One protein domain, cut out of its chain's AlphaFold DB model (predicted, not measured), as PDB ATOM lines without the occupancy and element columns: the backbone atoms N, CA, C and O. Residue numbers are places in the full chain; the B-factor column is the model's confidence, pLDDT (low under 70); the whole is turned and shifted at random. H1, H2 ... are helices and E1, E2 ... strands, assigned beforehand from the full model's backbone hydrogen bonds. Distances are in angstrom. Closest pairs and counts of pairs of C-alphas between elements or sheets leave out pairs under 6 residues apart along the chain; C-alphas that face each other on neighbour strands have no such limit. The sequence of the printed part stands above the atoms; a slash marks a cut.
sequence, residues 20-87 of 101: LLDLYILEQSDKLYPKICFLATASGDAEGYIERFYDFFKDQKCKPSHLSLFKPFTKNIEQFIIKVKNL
ATOM      1  N   LEU A  20     134.760 102.140 161.716       95.75
ATOM      2  CA  LEU A  20     136.028 101.490 162.070       95.75
ATOM      3  C   LEU A  20     136.956 101.289 160.867       95.75
ATOM      4  O   LEU A  20     138.164 101.489 160.984       95.75
ATOM      5  N   LEU A  21     136.399 100.929 159.709       95.81
ATOM      6  CA  LEU A  21     137.195 100.689 158.512       95.81
ATOM      7  C   LEU A  21     137.766 101.984 157.924       95.81
ATOM      8  O   LEU A  21     138.940 102.043 157.559       95.81
ATOM      9  N   ASP A  22     136.949 103.030 157.853       96.06
ATOM     10  CA  ASP A  22     137.361 104.326 157.323       96.06
ATOM     11  C   ASP A  22     138.368 105.016 158.247       96.06
ATOM     12  O   ASP A  22     139.348 105.596 157.777       96.06
ATOM     13  N   LEU A  23     138.174 104.899 159.566       96.31
ATOM     14  CA  LEU A  23     139.122 105.387 160.568       96.31
ATOM     15  C   LEU A  23     140.458 104.655 160.465       96.31
ATOM     16  O   LEU A  23     141.497 105.312 160.421       96.31
ATOM     17  N   TYR A  24     140.436 103.329 160.316       96.12
ATOM     18  CA  TYR A  24     141.650 102.550 160.088       96.12
ATOM     19  C   TYR A  24     142.420 103.049 158.856       96.12
ATOM     20  O   TYR A  24     143.639 103.199 158.915       96.12
ATOM     21  N   ILE A  25     141.739 103.363 157.746       95.75
ATOM     22  CA  ILE A  25     142.388 103.917 156.546       95.75
ATOM     23  C   ILE A  25     143.066 105.262 156.849       95.75
ATOM     24  O   ILE A  25     144.199 105.483 156.414       95.75
ATOM     25  N   LEU A  26     142.404 106.159 157.590       96.06
ATOM     26  CA  LEU A  26     142.978 107.459 157.961       96.06
ATOM     27  C   LEU A  26     144.201 107.310 158.878       96.06
ATOM     28  O   LEU A  26     145.187 108.026 158.692       96.06
ATOM     29  N   GLU A  27     144.162 106.361 159.814       95.31
ATOM     30  CA  GLU A  27     145.242 106.066 160.766       95.31
ATOM     31  C   GLU A  27     146.518 105.529 160.107       95.31
ATOM     32  O   GLU A  27     147.592 105.607 160.699       95.31
ATOM     33  N   GLN A  28     146.454 105.059 158.854       95.25
ATOM     34  CA  GLN A  28     147.658 104.644 158.121       95.25
ATOM     35  C   GLN A  28     148.545 105.819 157.689       95.25
ATOM     36  O   GLN A  28     149.635 105.617 157.145       95.25
ATOM     37  N   SER A  29     148.080 107.052 157.883       93.38
ATOM     38  CA  SER A  29     148.858 108.253 157.632       93.38
ATOM     39  C   SER A  29     149.459 108.800 158.923       93.38
ATOM     40  O   SER A  29     148.742 109.123 159.861       93.38
ATOM     41  N   ASP A  30     150.760 109.090 158.913       92.31
ATOM     42  CA  ASP A  30     151.437 109.779 160.026       92.31
ATOM     43  C   ASP A  30     151.080 111.283 160.124       92.31
ATOM     44  O   ASP A  30     151.713 112.055 160.850       92.31
ATOM     45  N   LYS A  31     150.121 111.766 159.324       92.75
ATOM     46  CA  LYS A  31     149.691 113.168 159.317       92.75
ATOM     47  C   LYS A  31     148.520 113.352 160.277       92.75
ATOM     48  O   LYS A  31     147.571 112.592 160.238       92.75
ATOM     49  N   LEU A  32     148.528 114.449 161.039       92.19
ATOM     50  CA  LEU A  32     147.401 114.828 161.907       92.19
ATOM     51  C   LEU A  32     146.100 115.110 161.127       92.19
ATOM     52  O   LEU A  32     145.011 114.964 161.667       92.19
ATOM     53  N   TYR A  33     146.231 115.558 159.876       94.69
ATOM     54  CA  TYR A  33     145.119 115.865 158.977       94.69
ATOM     55  C   TYR A  33     145.409 115.247 157.598       94.69
ATOM     56  O   TYR A  33     145.883 115.946 156.688       94.69
ATOM     57  N   PRO A  34     145.246 113.918 157.440       95.38
ATOM     58  CA  PRO A  34     145.509 113.233 156.183       95.38
ATOM     59  C   PRO A  34     144.611 113.757 155.066       95.38
ATOM     60  O   PRO A  34     143.489 114.217 155.284       95.38
ATOM     61  N   LYS A  35     145.113 113.681 153.837       95.44
ATOM     62  CA  LYS A  35     144.321 113.971 152.643       95.44
ATOM     63  C   LYS A  35     143.779 112.660 152.112       95.44
ATOM     64  O   LYS A  35     144.553 111.728 151.918       95.44
ATOM     65  N   ILE A  36     142.488 112.628 151.828       96.25
ATOM     66  CA  ILE A  36     141.833 111.477 151.223       96.25
ATOM     67  C   ILE A  36     141.200 111.900 149.900       96.25
ATOM     68  O   ILE A  36     140.617 112.983 149.787       96.25
ATOM     69  N   CYS A  37     141.385 111.079 148.869       96.25
ATOM     70  CA  CYS A  37     140.852 111.323 147.536       96.25
ATOM     71  C   CYS A  37     140.036 110.117 147.086       96.25
ATOM     72  O   CYS A  37     140.587 109.030 146.925       96.25
ATOM     73  N   PHE A  38     138.741 110.317 146.864       96.50
ATOM     74  CA  PHE A  38     137.846 109.272 146.391       96.50
ATOM     75  C   PHE A  38     137.819 109.195 144.862       96.50
ATOM     76  O   PHE A  38     137.779 110.219 144.173       96.50
ATOM     77  N   LEU A  39     137.831 107.966 144.348       95.19
ATOM     78  CA  LEU A  39     137.687 107.634 142.933       95.19
ATOM     79  C   LEU A  39     136.391 106.838 142.763       95.19
ATOM     80  O   LEU A  39     136.375 105.618 142.910       95.19
ATOM     81  N   ALA A  40     135.298 107.535 142.456       94.50
ATOM     82  CA  ALA A  40     133.955 106.953 142.357       94.50
ATOM     83  C   ALA A  40     133.690 106.235 141.016       94.50
ATOM     84  O   ALA A  40     132.549 105.883 140.698       94.50
ATOM     85  N   THR A  41     134.732 105.987 140.221       92.81
ATOM     86  CA  THR A  41     134.629 105.565 138.817       92.81
ATOM     87  C   THR A  41     133.989 104.191 138.635       92.81
ATOM     88  O   THR A  41     133.333 103.971 137.622       92.81
ATOM     89  N   ALA A  42     134.085 103.296 139.626       91.56
ATOM     90  CA  ALA A  42     133.383 102.008 139.619       91.56
ATOM     91  C   ALA A  42     131.848 102.164 139.562       91.56
ATOM     92  O   ALA A  42     131.157 101.292 139.046       91.56
ATOM     93  N   SER A  43     131.326 103.292 140.053       92.12
ATOM     94  CA  SER A  43     129.907 103.662 139.959       92.12
ATOM     95  C   SER A  43     129.582 104.584 138.777       92.12
ATOM     96  O   SER A  43     128.439 105.006 138.624       92.12
ATOM     97  N   GLY A  44     130.576 104.937 137.953       93.12
ATOM     98  CA  GLY A  44     130.433 105.954 136.908       93.12
ATOM     99  C   GLY A  44     130.285 107.379 137.454       93.12
ATOM    100  O   GLY A  44     129.567 108.178 136.854       93.12
ATOM    101  N   ASP A  45     130.938 107.678 138.583       93.88
ATOM    102  CA  ASP A  45     130.824 108.943 139.324       93.88
ATOM    103  C   ASP A  45     129.378 109.269 139.723       93.88
ATOM    104  O   ASP A  45     128.860 110.356 139.463       93.88
ATOM    105  N   ALA A  46     128.700 108.297 140.339       94.75
ATOM    106  CA  ALA A  46     127.358 108.502 140.862       94.75
ATOM    107  C   ALA A  46     127.369 109.584 141.956       94.75
ATOM    108  O   ALA A  46     128.060 109.444 142.966       94.75
ATOM    109  N   GLU A  47     126.567 110.635 141.768       94.19
ATOM    110  CA  GLU A  47     126.498 111.794 142.668       94.19
ATOM    111  C   GLU A  47     126.208 111.375 144.112       94.19
ATOM    112  O   GLU A  47     127.004 111.668 144.997       94.19
ATOM    113  N   GLY A  48     125.184 110.544 144.330       94.62
ATOM    114  CA  GLY A  48     124.857 110.034 145.664       94.62
ATOM    115  C   GLY A  48     125.974 109.216 146.325       94.62
ATOM    116  O   GLY A  48     126.018 109.106 147.547       94.62
ATOM    117  N   TYR A  49     126.908 108.645 145.554       94.81
ATOM    118  CA  TYR A  49     128.052 107.943 146.137       94.81
ATOM    119  C   TYR A  49     129.154 108.917 146.572       94.81
ATOM    120  O   TYR A  49     129.776 108.745 147.622       94.81
ATOM    121  N   ILE A  50     129.360 109.968 145.780       96.19
ATOM    122  CA  ILE A  50     130.248 111.080 146.120       96.19
ATOM    123  C   ILE A  50     129.701 111.841 147.338       96.19
ATOM    124  O   ILE A  50     130.477 112.194 148.223       96.19
ATOM    125  N   GLU A  51     128.386 112.050 147.423       95.88
ATOM    126  CA  GLU A  51     127.720 112.666 148.578       95.88
ATOM    127  C   GLU A  51     127.993 111.880 149.858       95.88
ATOM    128  O   GLU A  51     128.577 112.441 150.779       95.88
ATOM    129  N   ARG A  52     127.726 110.566 149.877       95.75
ATOM    130  CA  ARG A  52     128.018 109.705 151.042       95.75
ATOM    131  C   ARG A  52     129.477 109.771 151.487       95.75
ATOM    132  O   ARG A  52     129.757 109.780 152.683       95.75
ATOM    133  N   PHE A  53     130.412 109.829 150.535       97.56
ATOM    134  CA  PHE A  53     131.827 110.029 150.849       97.56
ATOM    135  C   PHE A  53     132.041 111.345 151.607       97.56
ATOM    136  O   PHE A  53     132.718 111.373 152.634       97.56
ATOM    137  N   TYR A  54     131.460 112.446 151.134       97.44
ATOM    138  CA  TYR A  54     131.602 113.729 151.812       97.44
ATOM    139  C   TYR A  54     130.854 113.802 153.140       97.44
ATOM    140  O   TYR A  54     131.400 114.399 154.063       97.44
ATOM    141  N   ASP A  55     129.661 113.223 153.238       96.25
ATOM    142  CA  ASP A  55     128.865 113.197 154.468       96.25
ATOM    143  C   ASP A  55     129.649 112.532 155.600       96.25
ATOM    144  O   ASP A  55     129.701 113.059 156.705       96.25
ATOM    145  N   PHE A  56     130.363 111.443 155.305       96.62
ATOM    146  CA  PHE A  56     131.216 110.788 156.290       96.62
ATOM    147  C   PHE A  56     132.523 111.553 156.556       96.62
ATOM    148  O   PHE A  56     132.855 111.864 157.701       96.62
ATOM    149  N   PHE A  57     133.308 111.853 155.510       97.44
ATOM    150  CA  PHE A  57     134.690 112.324 155.681       97.44
ATOM    151  C   PHE A  57     134.826 113.808 156.041       97.44
ATOM    152  O   PHE A  57     135.897 114.208 156.502       97.44
ATOM    153  N   LYS A  58     133.785 114.636 155.867       96.12
ATOM    154  CA  LYS A  58     133.800 116.030 156.352       96.12
ATOM    155  C   LYS A  58     133.825 116.120 157.877       96.12
ATOM    156  O   LYS A  58     134.422 117.061 158.395       96.12
ATOM    157  N   ASP A  59     133.246 115.136 158.559       95.50
ATOM    158  CA  ASP A  59     133.198 115.077 160.023       95.50
ATOM    159  C   ASP A  59     134.439 114.397 160.627       95.50
ATOM    160  O   ASP A  59     134.652 114.425 161.840       95.50
ATOM    161  N   GLN A  60     135.309 113.830 159.785       96.31
ATOM    162  CA  GLN A  60     136.579 113.247 160.210       96.31
ATOM    163  C   GLN A  60     137.705 114.285 160.202       96.31
ATOM    164  O   GLN A  60     137.679 115.276 159.468       96.31
ATOM    165  N   LYS A  61     138.771 114.024 160.969       96.00
ATOM    166  CA  LYS A  61     139.996 114.846 160.980       96.00
ATOM    167  C   LYS A  61     140.826 114.642 159.710       96.00
ATOM    168  O   LYS A  61     141.952 114.166 159.767       96.00
ATOM    169  N   CYS A  62     140.271 114.962 158.547       97.00
ATOM    170  CA  CYS A  62     140.917 114.767 157.256       97.00
ATOM    171  C   CYS A  62     140.525 115.856 156.251       97.00
ATOM    172  O   CYS A  62     139.608 116.648 156.469       97.00
ATOM    173  N   LYS A  63     141.231 115.910 155.122       96.94
ATOM    174  CA  LYS A  63     140.887 116.772 153.990       96.94
ATOM    175  C   LYS A  63     140.323 115.927 152.844       96.94
ATOM    176  O   LYS A  63     141.125 115.373 152.083       96.94
ATOM    177  N   PRO A  64     138.989 115.839 152.697       97.44
ATOM    178  CA  PRO A  64     138.374 115.059 151.637       97.44
ATOM    179  C   PRO A  64     138.449 115.770 150.285       97.44
ATOM    180  O   PRO A  64     138.327 116.991 150.162       97.44
ATOM    181  N   SER A  65     138.625 114.971 149.245       96.62
ATOM    182  CA  SER A  65     138.557 115.362 147.842       96.62
ATOM    183  C   SER A  65     138.019 114.189 147.027       96.62
ATOM    184  O   SER A  65     138.092 113.047 147.471       96.62
ATOM    185  N   HIS A  66     137.487 114.450 145.840       95.62
ATOM    186  CA  HIS A  66     137.168 113.405 144.874       95.62
ATOM    187  C   HIS A  66     137.700 113.817 143.505       95.62
ATOM    188  O   HIS A  66     137.793 115.010 143.204       95.62
ATOM    189  N   LEU A  67     138.056 112.831 142.690       93.50
ATOM    190  CA  LEU A  67     138.384 113.027 141.285       93.50
ATOM    191  C   LEU A  67     137.280 112.377 140.456       93.50
ATOM    192  O   LEU A  67     137.124 111.160 140.481       93.50
ATOM    193  N   SER A  68     136.544 113.204 139.718       90.56
ATOM    194  CA  SER A  68     135.539 112.750 138.757       90.56
ATOM    195  C   SER A  68     136.148 112.667 137.354       90.56
ATOM    196  O   SER A  68     136.797 113.611 136.884       90.56
ATOM    197  N   LEU A  69     135.934 111.539 136.681       88.88
ATOM    198  CA  LEU A  69     136.345 111.271 135.300       88.88
ATOM    199  C   LEU A  69     135.162 111.203 134.330       88.88
ATOM    200  O   LEU A  69     135.376 111.135 133.126       88.88
ATOM    201  N   PHE A  70     133.928 111.249 134.818       84.94
ATOM    202  CA  PHE A  70     132.728 111.171 133.997       84.94
ATOM    203  C   PHE A  70     131.834 112.397 134.190       84.94
ATOM    204  O   PHE A  70     131.376 112.962 133.193       84.94
ATOM    205  N   LYS A  71     131.573 112.836 135.434       80.38
ATOM    206  CA  LYS A  71     130.507 113.815 135.729       80.38
ATOM    207  C   LYS A  71     130.803 114.730 136.935       80.38
ATOM    208  O   LYS A  71     130.597 114.318 138.069       80.38
ATOM    209  N   PRO A  72     131.187 116.003 136.711       80.50
ATOM    210  CA  PRO A  72     131.773 116.548 135.486       80.50
ATOM    211  C   PRO A  72     133.193 116.006 135.265       80.50
ATOM    212  O   PRO A  72     133.905 115.699 136.221       80.50
ATOM    213  N   PHE A  73     133.636 115.916 134.011       85.31
ATOM    214  CA  PHE A  73     135.009 115.509 133.695       85.31
ATOM    215  C   PHE A  73     136.040 116.488 134.283       85.31
ATOM    216  O   PHE A  73     135.990 117.697 134.024       85.31
ATOM    217  N   THR A  74     137.031 115.968 135.009       85.75
ATOM    218  CA  THR A  74     138.170 116.768 135.475       85.75
ATOM    219  C   THR A  74     139.116 117.071 134.313       85.75
ATOM    220  O   THR A  74     139.942 116.247 133.936       85.75
ATOM    221  N   LYS A  75     139.025 118.289 133.758       81.88
ATOM    222  CA  LYS A  75     139.763 118.715 132.549       81.88
ATOM    223  C   LYS A  75     141.284 118.530 132.611       81.88
ATOM    224  O   LYS A  75     141.891 118.276 131.578       81.88
ATOM    225  N   ASN A  76     141.903 118.690 133.782       88.31
ATOM    226  CA  ASN A  76     143.348 118.539 133.955       88.31
ATOM    227  C   ASN A  76     143.656 117.650 135.166       88.31
ATOM    228  O   ASN A  76     143.826 118.126 136.291       88.31
ATOM    229  N   ILE A  77     143.682 116.342 134.912       88.44
ATOM    230  CA  ILE A  77     143.887 115.308 135.932       88.44
ATOM    231  C   ILE A  77     145.269 115.444 136.579       88.44
ATOM    232  O   ILE A  77     145.379 115.362 137.798       88.44
ATOM    233  N   GLU A  78     146.318 115.707 135.793       88.88
ATOM    234  CA  GLU A  78     147.681 115.864 136.312       88.88
ATOM    235  C   GLU A  78     147.761 117.015 137.319       88.88
ATOM    236  O   GLU A  78     148.194 116.824 138.457       88.88
ATOM    237  N   GLN A  79     147.260 118.194 136.942       88.81
ATOM    238  CA  GLN A  79     147.237 119.356 137.834       88.81
ATOM    239  C   GLN A  79     146.377 119.109 139.072       88.81
ATOM    240  O   GLN A  79     146.733 119.545 140.168       88.81
ATOM    241  N   PHE A  80     145.270 118.377 138.937       87.56
ATOM    242  CA  PHE A  80     144.467 117.976 140.087       87.56
ATOM    243  C   PHE A  80     145.262 117.076 141.044       87.56
ATOM    244  O   PHE A  80     145.308 117.357 142.241       87.56
ATOM    245  N   ILE A  81     145.938 116.041 140.534       87.12
ATOM    246  CA  ILE A  81     146.755 115.126 141.346       87.12
ATOM    247  C   ILE A  81     147.886 115.891 142.044       87.12
ATOM    248  O   ILE A  81     148.100 115.707 143.245       87.12
ATOM    249  N   ILE A  82     148.570 116.791 141.330       89.44
ATOM    250  CA  ILE A  82     149.604 117.668 141.898       89.44
ATOM    251  C   ILE A  82     149.011 118.530 143.018       89.44
ATOM    252  O   ILE A  82     149.571 118.587 144.112       89.44
ATOM    253  N   LYS A  83     147.850 119.156 142.795       88.19
ATOM    254  CA  LYS A  83     147.160 119.974 143.801       88.19
ATOM    255  C   LYS A  83     146.801 119.159 145.044       88.19
ATOM    256  O   LYS A  83     147.091 119.598 146.159       88.19
ATOM    257  N   VAL A  84     146.208 117.975 144.881       86.25
ATOM    258  CA  VAL A  84     145.870 117.079 146.002       86.25
ATOM    259  C   VAL A  84     147.129 116.725 146.794       86.25
ATOM    260  O   VAL A  84     147.170 116.947 148.010       86.25
ATOM    261  N   LYS A  85     148.211 116.317 146.120       81.94
ATOM    262  CA  LYS A  85     149.509 116.047 146.762       81.94
ATOM    263  C   LYS A  85     150.070 117.269 147.503       81.94
ATOM    264  O   LYS A  85     150.457 117.148 148.665       81.94
ATOM    265  N   ASN A  86     149.978 118.463 146.917       79.25
ATOM    266  CA  ASN A  86     150.682 119.670 147.375       79.25
ATOM    267  C   ASN A  86     149.858 120.649 148.229       79.25
ATOM    268  O   ASN A  86     150.370 121.696 148.594       79.25
ATOM    269  N   LEU A  87     148.618 120.323 148.610       64.06
ATOM    270  CA  LEU A  87     147.725 121.127 149.480       64.06
ATOM    271  C   LEU A  87     148.234 121.488 150.910       64.06
ATOM    272  O   LEU A  87     147.420 121.716 151.805       64.06
TER     273      LEU A  87
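This is residues 20 to 87 of the 101 residues of an uncharacterized protein of Virgibacillus phasianinus (UniProt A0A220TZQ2). A small two-stranded parallel sheet, E1 beside E2, forms the middle, with H3 along one face and H4 loosely over the other. H1 lies off one end of the sheet, nearest E1, and the short H2 lies off the other end, at a corner with H3. The printed part has 68 residues, with four named helices and two named strands in the order H1 E1 H2 H3 E2 H4, and its class is mostly helix. It is compact, with a radius of gyration of the C-alphas of 12.4 A, and spans 31 by 26 by 17 A.

Strand E1 is residues 35 to 38, 10.2 A long, and E2 is residues 63 to 66, 10.4 A long. H3, residues 47 to 57, runs 15.4 A. H2 is residues 40 to 43, 5.7 A long. H1, residues 20 to 27, runs 10.4 A from C-alpha 20 at (136.028, 101.490, 162.070). H4, residues 77 to 86, runs 14.0 A and ends with C-alpha 86 at (150.682, 119.670, 147.375).

E1 and E2 are parallel at 23 degrees; N 38 and O 65 are 2.9 A apart, N 65 and O 36 also 2.9 A, within hydrogen-bond range. E1, H2, H3 and E2 form a strand-helix-strand unit, two parallel neighbour strands with helices between, whose crossover is right-handed. The closest C-alphas of H3 and E2 are those of Phe 57 and Pro 64, 6.1 A apart. Those of E1 and H4, Lys 35 and Val 84, are 7.5 A apart. H2 and H3 only just touch, only at the corner by their link, with 3 pairs of C-alphas within 8 A, the closest those of Ala 40 and Ile 50, 6.7 A. The closest C-alphas of H1 and E1, Leu 26 and Ile 36, are 7.9 A apart. H3 and H4 are apart. Every O i to N i+4 pair in H1, H3 and H4 is within hydrogen-bond range; H2 is too short for one.

The C-alphas farthest apart, Leu 20 and Lys 75, are 34.4 A apart. The printed part has no cut, and no link is long. Mean pLDDT of the printed part is 92.2; residue 87 is under 70.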